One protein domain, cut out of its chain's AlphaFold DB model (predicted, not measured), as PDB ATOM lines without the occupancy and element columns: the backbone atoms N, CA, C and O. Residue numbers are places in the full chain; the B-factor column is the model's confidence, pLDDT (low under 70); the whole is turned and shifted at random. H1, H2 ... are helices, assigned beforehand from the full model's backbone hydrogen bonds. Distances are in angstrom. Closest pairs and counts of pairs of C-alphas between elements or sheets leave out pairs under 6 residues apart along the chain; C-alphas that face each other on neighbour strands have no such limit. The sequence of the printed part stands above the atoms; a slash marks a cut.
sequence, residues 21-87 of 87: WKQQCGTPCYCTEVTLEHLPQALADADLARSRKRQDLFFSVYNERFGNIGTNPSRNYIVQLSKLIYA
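This is residues 21 to 87 of the 87 residues of the protein "3-hydroxyisobutyrate dehydrogenase" of Pseudomonas sp. DR 5-09 (UniProt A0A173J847). A long helix, H2, makes one long side of the model, and a shorter helix, H3, folds back to it as a loose helical hairpin, a V that is open towards the link of residues 67 to 74 and draws together where residues 81 to 86 of H3 meet residues 51 to 58 of H2. A short helix, H1, sits at the other end, clear of both, and the stretch of residues 21 to 38, with no named element, coils through the space between H1 and the hairpin and then runs round into H1. The printed part has 67 residues with three named helices, in the order H1, H2, H3, and no named strand; its class is all helix. It is compact, with a radius of gyration of the C-alphas of 12.2 A, and only just elongated, with spans of 36 by 24 by 17 A.

From residue 21 the printed part runs through 18 residues with no named element, whose C-alphas lie 5 to 19 A from the mean of all C-alphas. H1, residues 39 to 44, touches no helix. A tight link of three residues joins it to H2, residues 48 to 66, yet H1 and H2 are apart. A short link of eight residues leads on to H3, residues 75 to 86. H2 and H3 touch and form a hairpin; their closest C-alphas, those of Arg 54 and Ile 85, are 6.0 A apart. They run opposite ways at a steep tilt of 36 degrees, only just past shallow, with their centres 11.2 A apart. H2 touches H3 with residues 51 to 58 alone, and H3 touches H2 with residues 81 to 86 alone. H1 and H3 are apart. In H1 and H3 every O i to N i+4 pair is within hydrogen-bond range; in H2, 14 of 15 are.

H1 begins at C-alpha 39, at (-14.363, 6.819, -53.838), and ends at Ala 44. H2 is the longest helix, with 19 residues; it runs 26.1 A from C-alpha 48 at (-16.087, -9.185, -48.769) to C-alpha 66 at (-40.986, -1.570, -46.970). H3 runs 16.1 A from Arg 75 to Tyr 86, where C-alpha 86 stands at (-21.680, 0.147, -44.669).

The two C-alphas farthest apart are those of Glu 37 and Ile 69, at 37.4 A. The C-alphas of Trp 21 and Ala 87, the first and last printed, are 16.3 A apart; Ala 87 is the chain's last residue. The printed part has no cut, and neither link between helices is long. The mean pLDDT of the printed part is 96.1, and no printed residue is under 70.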
ATOM      1  N   TRP A  21     -17.263  -6.500 -57.308       97.19
ATOM      2  CA  TRP A  21     -17.952  -6.764 -56.043       97.19
ATOM      3  C   TRP A  21     -17.722  -5.656 -55.007       97.19
ATOM      4  O   TRP A  21     -18.581  -5.463 -54.150       97.19
ATOM      5  N   LYS A  22     -16.623  -4.893 -55.111       98.06
ATOM      6  CA  LYS A  22     -16.314  -3.750 -54.236       98.06
ATOM      7  C   LYS A  22     -17.298  -2.587 -54.381       98.06
ATOM      8  O   LYS A  22     -17.264  -1.676 -53.567       98.06
ATOM      9  N   GLN A  23     -18.166  -2.637 -55.394       96.81
ATOM     10  CA  GLN A  23     -19.210  -1.654 -55.689       96.81
ATOM     11  C   GLN A  23     -20.624  -2.217 -55.489       96.81
ATOM     12  O   GLN A  23     -21.570  -1.750 -56.116       96.81
ATOM     13  N   GLN A  24     -20.787  -3.257 -54.669       96.88
ATOM     14  CA  GLN A  24     -22.079  -3.913 -54.438       96.88
ATOM     15  C   GLN A  24     -22.683  -3.546 -53.080       96.88
ATOM     16  O   GLN A  24     -22.002  -3.055 -52.181       96.88
ATOM     17  N   CYS A  25     -23.979  -3.813 -52.915       97.56
ATOM     18  CA  CYS A  25     -24.682  -3.666 -51.639       97.56
ATOM     19  C   CYS A  25     -23.884  -4.290 -50.477       97.56
ATOM     20  O   CYS A  25     -23.379  -5.406 -50.594       97.56
ATOM     21  N   GLY A  26     -23.734  -3.550 -49.375       97.75
ATOM     22  CA  GLY A  26     -22.869  -3.931 -48.254       97.75
ATOM     23  C   GLY A  26     -21.446  -3.359 -48.292       97.75
ATOM     24  O   GLY A  26     -20.706  -3.523 -47.317       97.75
ATOM     25  N   THR A  27     -21.030  -2.714 -49.384       98.38
ATOM     26  CA  THR A  27     -19.705  -2.074 -49.506       98.38
ATOM     27  C   THR A  27     -19.767  -0.564 -49.241       98.38
ATOM     28  O   THR A  27     -20.814   0.047 -49.469       98.38
ATOM     29  N   PRO A  28     -18.663   0.064 -48.785       98.19
ATOM     30  CA  PRO A  28     -18.666   1.469 -48.367       98.19
ATOM     31  C   PRO A  28     -19.074   2.483 -49.446       98.19
ATOM     32  O   PRO A  28     -19.562   3.559 -49.104       98.19
ATOM     33  N   CYS A  29     -18.911   2.176 -50.738       97.62
ATOM     34  CA  CYS A  29     -19.281   3.090 -51.825       97.62
ATOM     35  C   CYS A  29     -20.727   2.916 -52.330       97.62
ATOM     36  O   CYS A  29     -21.196   3.722 -53.135       97.62
ATOM     37  N   TYR A  30     -21.446   1.874 -51.902       97.69
ATOM     38  CA  TYR A  30     -22.765   1.559 -52.450       97.69
ATOM     39  C   TYR A  30     -23.877   2.363 -51.771       97.69
ATOM     40  O   TYR A  30     -24.134   2.200 -50.583       97.69
ATOM     41  N   CYS A  31     -24.573   3.216 -52.529       96.94
ATOM     42  CA  CYS A  31     -25.690   4.042 -52.039       96.94
ATOM     43  C   CYS A  31     -25.352   4.950 -50.836       96.94
ATOM     44  O   CYS A  31     -26.252   5.403 -50.133       96.94
ATOM     45  N   THR A  32     -24.075   5.268 -50.617       97.31
ATOM     46  CA  THR A  32     -23.605   6.129 -49.518       97.31
ATOM     47  C   THR A  32     -23.358   7.578 -49.936       97.31
ATOM     48  O   THR A  32     -22.924   8.375 -49.111       97.31
ATOM     49  N   GLU A  33     -23.646   7.948 -51.189       96.44
ATOM     50  CA  GLU A  33     -23.322   9.274 -51.751       96.44
ATOM     51  C   GLU A  33     -21.841   9.650 -51.565       96.44
ATOM     52  O   GLU A  33     -21.507  10.801 -51.284       96.44
ATOM     53  N   VAL A  34     -20.950   8.661 -51.695       96.69
ATOM     54  CA  VAL A  34     -19.506   8.900 -51.712       96.69
ATOM     55  C   VAL A  34     -19.145   9.797 -52.901       96.69
ATOM     56  O   VAL A  34     -19.656   9.614 -54.008       96.69
ATOM     57  N   THR A  35     -18.287  10.787 -52.673       97.12
ATOM     58  CA  THR A  35     -17.799  11.669 -53.739       97.12
ATOM     59  C   THR A  35     -16.654  11.008 -54.501       97.12
ATOM     60  O   THR A  35     -16.012  10.090 -53.988       97.12
ATOM     61  N   LEU A  36     -16.345  11.504 -55.703       96.62
ATOM     62  CA  LEU A  36     -15.204  11.025 -56.489       96.62
ATOM     63  C   LEU A  36     -13.879  11.089 -55.708       96.62
ATOM     64  O   LEU A  36     -13.068  10.177 -55.806       96.62
ATOM     65  N   GLU A  37     -13.693  12.132 -54.895       97.75
ATOM     66  CA  GLU A  37     -12.524  12.309 -54.022       97.75
ATOM     67  C   GLU A  37     -12.364  11.165 -53.006       97.75
ATOM     68  O   GLU A  37     -11.258  10.681 -52.785       97.75
ATOM     69  N   HIS A  38     -13.470  10.693 -52.418       97.62
ATOM     70  CA  HIS A  38     -13.461   9.657 -51.378       97.62
ATOM     71  C   HIS A  38     -13.677   8.236 -51.925       97.62
ATOM     72  O   HIS A  38     -13.455   7.256 -51.211       97.62
ATOM     73  N   LEU A  39     -14.096   8.102 -53.187       97.81
ATOM     74  CA  LEU A  39     -14.363   6.819 -53.838       97.81
ATOM     75  C   LEU A  39     -13.162   5.849 -53.806       97.81
ATOM     76  O   LEU A  39     -13.395   4.676 -53.505       97.81
ATOM     77  N   PRO A  40     -11.898   6.272 -54.039       97.75
ATOM     78  CA  PRO A  40     -10.750   5.368 -53.969       97.75
ATOM     79  C   PRO A  40     -10.619   4.676 -52.612       97.75
ATOM     80  O   PRO A  40     -10.402   3.466 -52.553       97.75
ATOM     81  N   GLN A  41     -10.801   5.427 -51.522       98.25
ATOM     82  CA  GLN A  41     -10.717   4.877 -50.173       98.25
ATOM     83  C   GLN A  41     -11.904   3.953 -49.883       98.25
ATOM     84  O   GLN A  41     -11.710   2.847 -49.394       98.25
ATOM     85  N   ALA A  42     -13.119   4.341 -50.277       98.06
ATOM     86  CA  ALA A  42     -14.306   3.505 -50.095       98.06
ATOM     87  C   ALA A  42     -14.207   2.149 -50.827       98.06
ATOM     88  O   ALA A  42     -14.703   1.139 -50.326       98.06
ATOM     89  N   LEU A  43     -13.553   2.110 -51.994       98.06
ATOM     90  CA  LEU A  43     -13.253   0.868 -52.715       98.06
ATOM     91  C   LEU A  43     -12.155   0.044 -52.033       98.06
ATOM     92  O   LEU A  43     -12.223  -1.185 -52.038       98.06
ATOM     93  N   ALA A  44     -11.141   0.701 -51.463       97.88
ATOM     94  CA  ALA A  44     -10.072   0.040 -50.717       97.88
ATOM     95  C   ALA A  44     -10.579  -0.586 -49.406       97.88
ATOM     96  O   ALA A  44     -10.151  -1.682 -49.049       97.88
ATOM     97  N   ASP A  45     -11.538   0.065 -48.747       97.88
ATOM     98  CA  ASP A  45     -12.152  -0.377 -47.488       97.88
ATOM     99  C   ASP A  45     -13.206  -1.484 -47.674       97.88
ATOM    100  O   ASP A  45     -13.799  -1.971 -46.704       97.88
ATOM    101  N   ALA A  46     -13.477  -1.894 -48.916       97.94
ATOM    102  CA  ALA A  46     -14.404  -2.976 -49.198       97.94
ATOM    103  C   ALA A  46     -13.875  -4.313 -48.647       97.94
ATOM    104  O   ALA A  46     -12.845  -4.835 -49.072       97.94
ATOM    105  N   ASP A  47     -14.643  -4.906 -47.736       97.75
ATOM    106  CA  ASP A  47     -14.362  -6.194 -47.104       97.75
ATOM    107  C   ASP A  47     -15.469  -7.181 -47.476       97.75
ATOM    108  O   ASP A  47     -16.617  -7.031 -47.053       97.75
ATOM    109  N   LEU A  48     -15.124  -8.215 -48.246       96.06
ATOM    110  CA  LEU A  48     -16.087  -9.185 -48.769       96.06
ATOM    111  C   LEU A  48     -16.884  -9.898 -47.662       96.06
ATOM    112  O   LEU A  48     -18.089 -10.119 -47.811       96.06
ATOM    113  N   ALA A  49     -16.237 -10.245 -46.546       96.00
ATOM    114  CA  ALA A  49     -16.874 -10.961 -45.445       96.00
ATOM    115  C   ALA A  49     -17.838 -10.051 -44.670       96.00
ATOM    116  O   ALA A  49     -18.932 -10.483 -44.289       96.00
ATOM    117  N   ARG A  50     -17.469  -8.781 -44.464       97.62
ATOM    118  CA  ARG A  50     -18.356  -7.785 -43.841       97.62
ATOM    119  C   ARG A  50     -19.494  -7.390 -44.774       97.62
ATOM    120  O   ARG A  50     -20.626  -7.273 -44.309       97.62
ATOM    121  N   SER A  51     -19.236  -7.236 -46.071       97.44
ATOM    122  CA  SER A  51     -20.236  -6.793 -47.043       97.44
ATOM    123  C   SER A  51     -21.429  -7.732 -47.144       97.44
ATOM    124  O   SER A  51     -22.555  -7.252 -47.197       97.44
ATOM    125  N   ARG A  52     -21.229  -9.052 -47.055       96.50
ATOM    126  CA  ARG A  52     -22.354 -10.003 -47.024       96.50
ATOM    127  C   ARG A  52     -23.244  -9.829 -45.797       96.50
ATOM    128  O   ARG A  52     -24.448  -9.665 -45.939       96.50
ATOM    129  N   LYS A  53     -22.651  -9.743 -44.605       97.75
ATOM    130  CA  LYS A  53     -23.409  -9.527 -43.358       97.75
ATOM    131  C   LYS A  53     -24.166  -8.198 -43.369       97.75
ATOM    132  O   LYS A  53     -25.297  -8.112 -42.902       97.75
ATOM    133  N   ARG A  54     -23.535  -7.153 -43.907       98.12
ATOM    134  CA  ARG A  54     -24.123  -5.818 -44.057       98.12
ATOM    135  C   ARG A  54     -25.274  -5.800 -45.058       98.12
ATOM    136  O   ARG A  54     -26.280  -5.153 -44.791       98.12
ATOM    137  N   GLN A  55     -25.141  -6.514 -46.174       97.94
ATOM    138  CA  GLN A  55     -26.211  -6.691 -47.152       97.94
ATOM    139  C   GLN A  55     -27.439  -7.343 -46.499       97.94
ATOM    140  O   GLN A  55     -28.542  -6.813 -46.619       97.94
ATOM    141  N   ASP A  56     -27.246  -8.438 -45.760       97.88
ATOM    142  CA  ASP A  56     -28.340  -9.126 -45.063       97.88
ATOM    143  C   ASP A  56     -29.021  -8.208 -44.039       97.88
ATOM    144  O   ASP A  56     -30.249  -8.119 -43.990       97.88
ATOM    145  N   LEU A  57     -28.228  -7.464 -43.260       98.31
ATOM    146  CA  LEU A  57     -28.745  -6.496 -42.294       98.31
ATOM    147  C   LEU A  57     -29.548  -5.379 -42.974       98.31
ATOM    148  O   LEU A  57     -30.638  -5.039 -42.514       98.31
ATOM    149  N   PHE A  58     -29.040  -4.832 -44.080       98.06
ATOM    150  CA  PHE A  58     -29.737  -3.804 -44.846       98.06
ATOM    151  C   PHE A  58     -31.102  -4.304 -45.319       98.06
ATOM    152  O   PHE A  58     -32.111  -3.636 -45.097       98.06
ATOM    153  N   PHE A  59     -31.155  -5.499 -45.915       96.75
ATOM    154  CA  PHE A  59     -32.412  -6.063 -46.398       96.75
ATOM    155  C   PHE A  59     -33.350  -6.496 -45.272       96.75
ATOM    156  O   PHE A  59     -34.562  -6.408 -45.446       96.75
ATOM    157  N   SER A  60     -32.837  -6.891 -44.105       97.75
ATOM    158  CA  SER A  60     -33.672  -7.143 -42.926       97.75
ATOM    159  C   SER A  60     -34.434  -5.882 -42.504       97.75
ATOM    160  O   SER A  60     -35.654  -5.936 -42.356       97.75
ATOM    161  N   VAL A  61     -33.747  -4.739 -42.397       97.00
ATOM    162  CA  VAL A  61     -34.380  -3.450 -42.060       97.00
ATOM    163  C   VAL A  61     -35.296  -2.967 -43.185       97.00
ATOM    164  O   VAL A  61     -36.404  -2.498 -42.928       97.00
ATOM    165  N   TYR A  62     -34.852  -3.090 -44.438       95.81
ATOM    166  CA  TYR A  62     -35.641  -2.689 -45.600       95.81
ATOM    167  C   TYR A  62     -36.960  -3.462 -45.667       95.81
ATOM    168  O   TYR A  62     -38.021  -2.855 -45.774       95.81
ATOM    169  N   ASN A  63     -36.913  -4.793 -45.578       95.38
ATOM    170  CA  ASN A  63     -38.093  -5.639 -45.732       95.38
ATOM    171  C   ASN A  63     -39.072  -5.481 -44.566       95.38
ATOM    172  O   ASN A  63     -40.276  -5.490 -44.800       95.38
ATOM    173  N   GLU A  64     -38.578  -5.287 -43.339       95.75
ATOM    174  CA  GLU A  64     -39.427  -5.004 -42.173       95.75
ATOM    175  C   GLU A  64     -40.299  -3.759 -42.391       95.75
ATOM    176  O   GLU A  64     -41.481  -3.768 -42.057       95.75
ATOM    177  N   ARG A  65     -39.749  -2.715 -43.022       94.12
ATOM    178  CA  ARG A  65     -40.427  -1.417 -43.183       94.12
ATOM    179  C   ARG A  65     -41.128  -1.224 -44.521       94.12
ATOM    180  O   ARG A  65     -42.105  -0.483 -44.591       94.12
ATOM    181  N   PHE A  66     -40.607  -1.841 -45.579       94.94
ATOM    182  CA  PHE A  66     -40.986  -1.570 -46.970       94.94
ATOM    183  C   PHE A  66     -41.257  -2.842 -47.786       94.94
ATOM    184  O   PHE A  66     -41.387  -2.766 -49.002       94.94
ATOM    185  N   GLY A  67     -41.359  -4.016 -47.153       89.94
ATOM    186  CA  GLY A  67     -41.617  -5.288 -47.845       89.94
ATOM    187  C   GLY A  67     -43.014  -5.416 -48.471       89.94
ATOM    188  O   GLY A  67     -43.270  -6.370 -49.205       89.94
ATOM    189  N   ASN A  68     -43.919  -4.470 -48.206       92.25
ATOM    190  CA  ASN A  68     -45.258  -4.448 -48.788       92.25
ATOM    191  C   ASN A  68     -45.244  -3.852 -50.204       92.25
ATOM    192  O   ASN A  68     -44.518  -2.906 -50.513       92.25
ATOM    193  N   ILE A  69     -46.100  -4.375 -51.082       81.69
ATOM    194  CA  ILE A  69     -46.229  -3.868 -52.453       81.69
ATOM    195  C   ILE A  69     -46.665  -2.398 -52.423       81.69
ATOM    196  O   ILE A  69     -47.622  -2.034 -51.743       81.69
ATOM    197  N   GLY A  70     -45.970  -1.552 -53.187       85.25
ATOM    198  CA  GLY A  70     -46.276  -0.124 -53.308       85.25
ATOM    199  C   GLY A  70     -45.658   0.760 -52.222       85.25
ATOM    200  O   GLY A  70     -45.790   1.979 -52.302       85.25
ATOM    201  N   THR A  71     -44.945   0.190 -51.246       88.31
ATOM    202  CA  THR A  71     -44.176   0.968 -50.267       88.31
ATOM    203  C   THR A  71     -42.704   0.983 -50.649       88.31
ATOM    204  O   THR A  71     -42.082  -0.068 -50.722       88.31
ATOM    205  N   ASN A  72     -42.140   2.169 -50.880       90.62
ATOM    206  CA  ASN A  72     -40.707   2.347 -51.102       90.62
ATOM    207  C   ASN A  72     -40.179   3.490 -50.227       90.62
ATOM    208  O   ASN A  72     -40.873   4.496 -50.045       90.62
ATOM    209  N   PRO A  73     -38.954   3.365 -49.699       94.38
ATOM    210  CA  PRO A  73     -38.331   4.430 -48.933       94.38
ATOM    211  C   PRO A  73     -37.976   5.633 -49.808       94.38
ATOM    212  O   PRO A  73     -37.773   5.530 -51.019       94.38
ATOM    213  N   SER A  74     -37.822   6.788 -49.163       95.62
ATOM    214  CA  SER A  74     -37.217   7.951 -49.807       95.62
ATOM    215  C   SER A  74     -35.726   7.715 -50.072       95.62
ATOM    216  O   SER A  74     -35.065   6.932 -49.383       95.62
ATOM    217  N   ARG A  75     -35.156   8.475 -51.019       95.62
ATOM    218  CA  ARG A  75     -33.701   8.518 -51.247       95.62
ATOM    219  C   ARG A  75     -32.932   8.751 -49.946       95.62
ATOM    220  O   ARG A  75     -31.978   8.036 -49.667       95.62
ATOM    221  N   ASN A  76     -33.352   9.744 -49.159       97.69
ATOM    222  CA  ASN A  76     -32.665  10.112 -47.922       97.69
ATOM    223  C   ASN A  76     -32.607   8.930 -46.945       97.69
ATOM    224  O   ASN A  76     -31.544   8.652 -46.402       97.69
ATOM    225  N   TYR A  77     -33.707   8.186 -46.802       97.38
ATOM    226  CA  TYR A  77     -33.742   7.003 -45.949       97.38
ATOM    227  C   TYR A  77     -32.713   5.951 -46.390       97.38
ATOM    228  O   TYR A  77     -31.922   5.487 -45.571       97.38
ATOM    229  N   ILE A  78     -32.677   5.614 -47.686       97.19
ATOM    230  CA  ILE A  78     -31.731   4.626 -48.231       97.19
ATOM    231  C   ILE A  78     -30.284   5.059 -48.018       97.19
ATOM    232  O   ILE A  78     -29.462   4.241 -47.608       97.19
ATOM    233  N   VAL A  79     -29.974   6.334 -48.254       97.88
ATOM    234  CA  VAL A  79     -28.616   6.862 -48.079       97.88
ATOM    235  C   VAL A  79     -28.189   6.808 -46.617       97.88
ATOM    236  O   VAL A  79     -27.089   6.349 -46.322       97.88
ATOM    237  N   GLN A  80     -29.048   7.236 -45.690       98.06
ATOM    238  CA  GLN A  80     -28.725   7.219 -44.260       98.06
ATOM    239  C   GLN A  80     -28.573   5.789 -43.733       98.06
ATOM    240  O   GLN A  80     -27.620   5.502 -43.010       98.06
ATOM    241  N   LEU A  81     -29.451   4.872 -44.148       97.81
ATOM    242  CA  LEU A  81     -29.346   3.460 -43.783       97.81
ATOM    243  C   LEU A  81     -28.066   2.823 -44.346       97.81
ATOM    244  O   LEU A  81     -27.367   2.111 -43.627       97.81
ATOM    245  N   SER A  82     -27.724   3.119 -45.604       98.12
ATOM    246  CA  SER A  82     -26.493   2.636 -46.244       98.12
ATOM    247  C   SER A  82     -25.251   3.168 -45.529       98.12
ATOM    248  O   SER A  82     -24.367   2.389 -45.192       98.12
ATOM    249  N   LYS A  83     -25.197   4.472 -45.218       97.50
ATOM    250  CA  LYS A  83     -24.091   5.079 -44.453       97.50
ATOM    251  C   LYS A  83     -23.926   4.440 -43.075       97.50
ATOM    252  O   LYS A  83     -22.802   4.185 -42.660       97.50
ATOM    253  N   LEU A  84     -25.034   4.158 -42.391       97.81
ATOM    254  CA  LEU A  84     -25.016   3.538 -41.068       97.81
ATOM    255  C   LEU A  84     -24.499   2.093 -41.104       97.81
ATOM    256  O   LEU A  84     -23.748   1.692 -40.221       97.81
ATOM    257  N   ILE A  85     -24.914   1.303 -42.099       97.94
ATOM    258  CA  ILE A  85     -24.596  -0.130 -42.154       97.94
ATOM    259  C   ILE A  85     -23.247  -0.396 -42.841       97.94
ATOM    260  O   ILE A  85     -22.559  -1.356 -42.489       97.94
ATOM    261  N   TYR A  86     -22.855   0.414 -43.828       97.00
ATOM    262  CA  TYR A  86     -21.680   0.147 -44.669       97.00
ATOM    263  C   TYR A  86     -20.375   0.776 -44.165       97.00
ATOM    264  O   TYR A  86     -19.325   0.446 -44.719       97.00
ATOM    265  N   ALA A  87     -20.429   1.592 -43.105       79.94
ATOM    266  CA  ALA A  87     -19.259   2.083 -42.364       79.94
ATOM    267  C   ALA A  87     -18.470   0.939 -41.704       79.94
ATOM    268  O   ALA A  87     -19.076   0.054 -41.048       79.94
TER     269      ALA A  87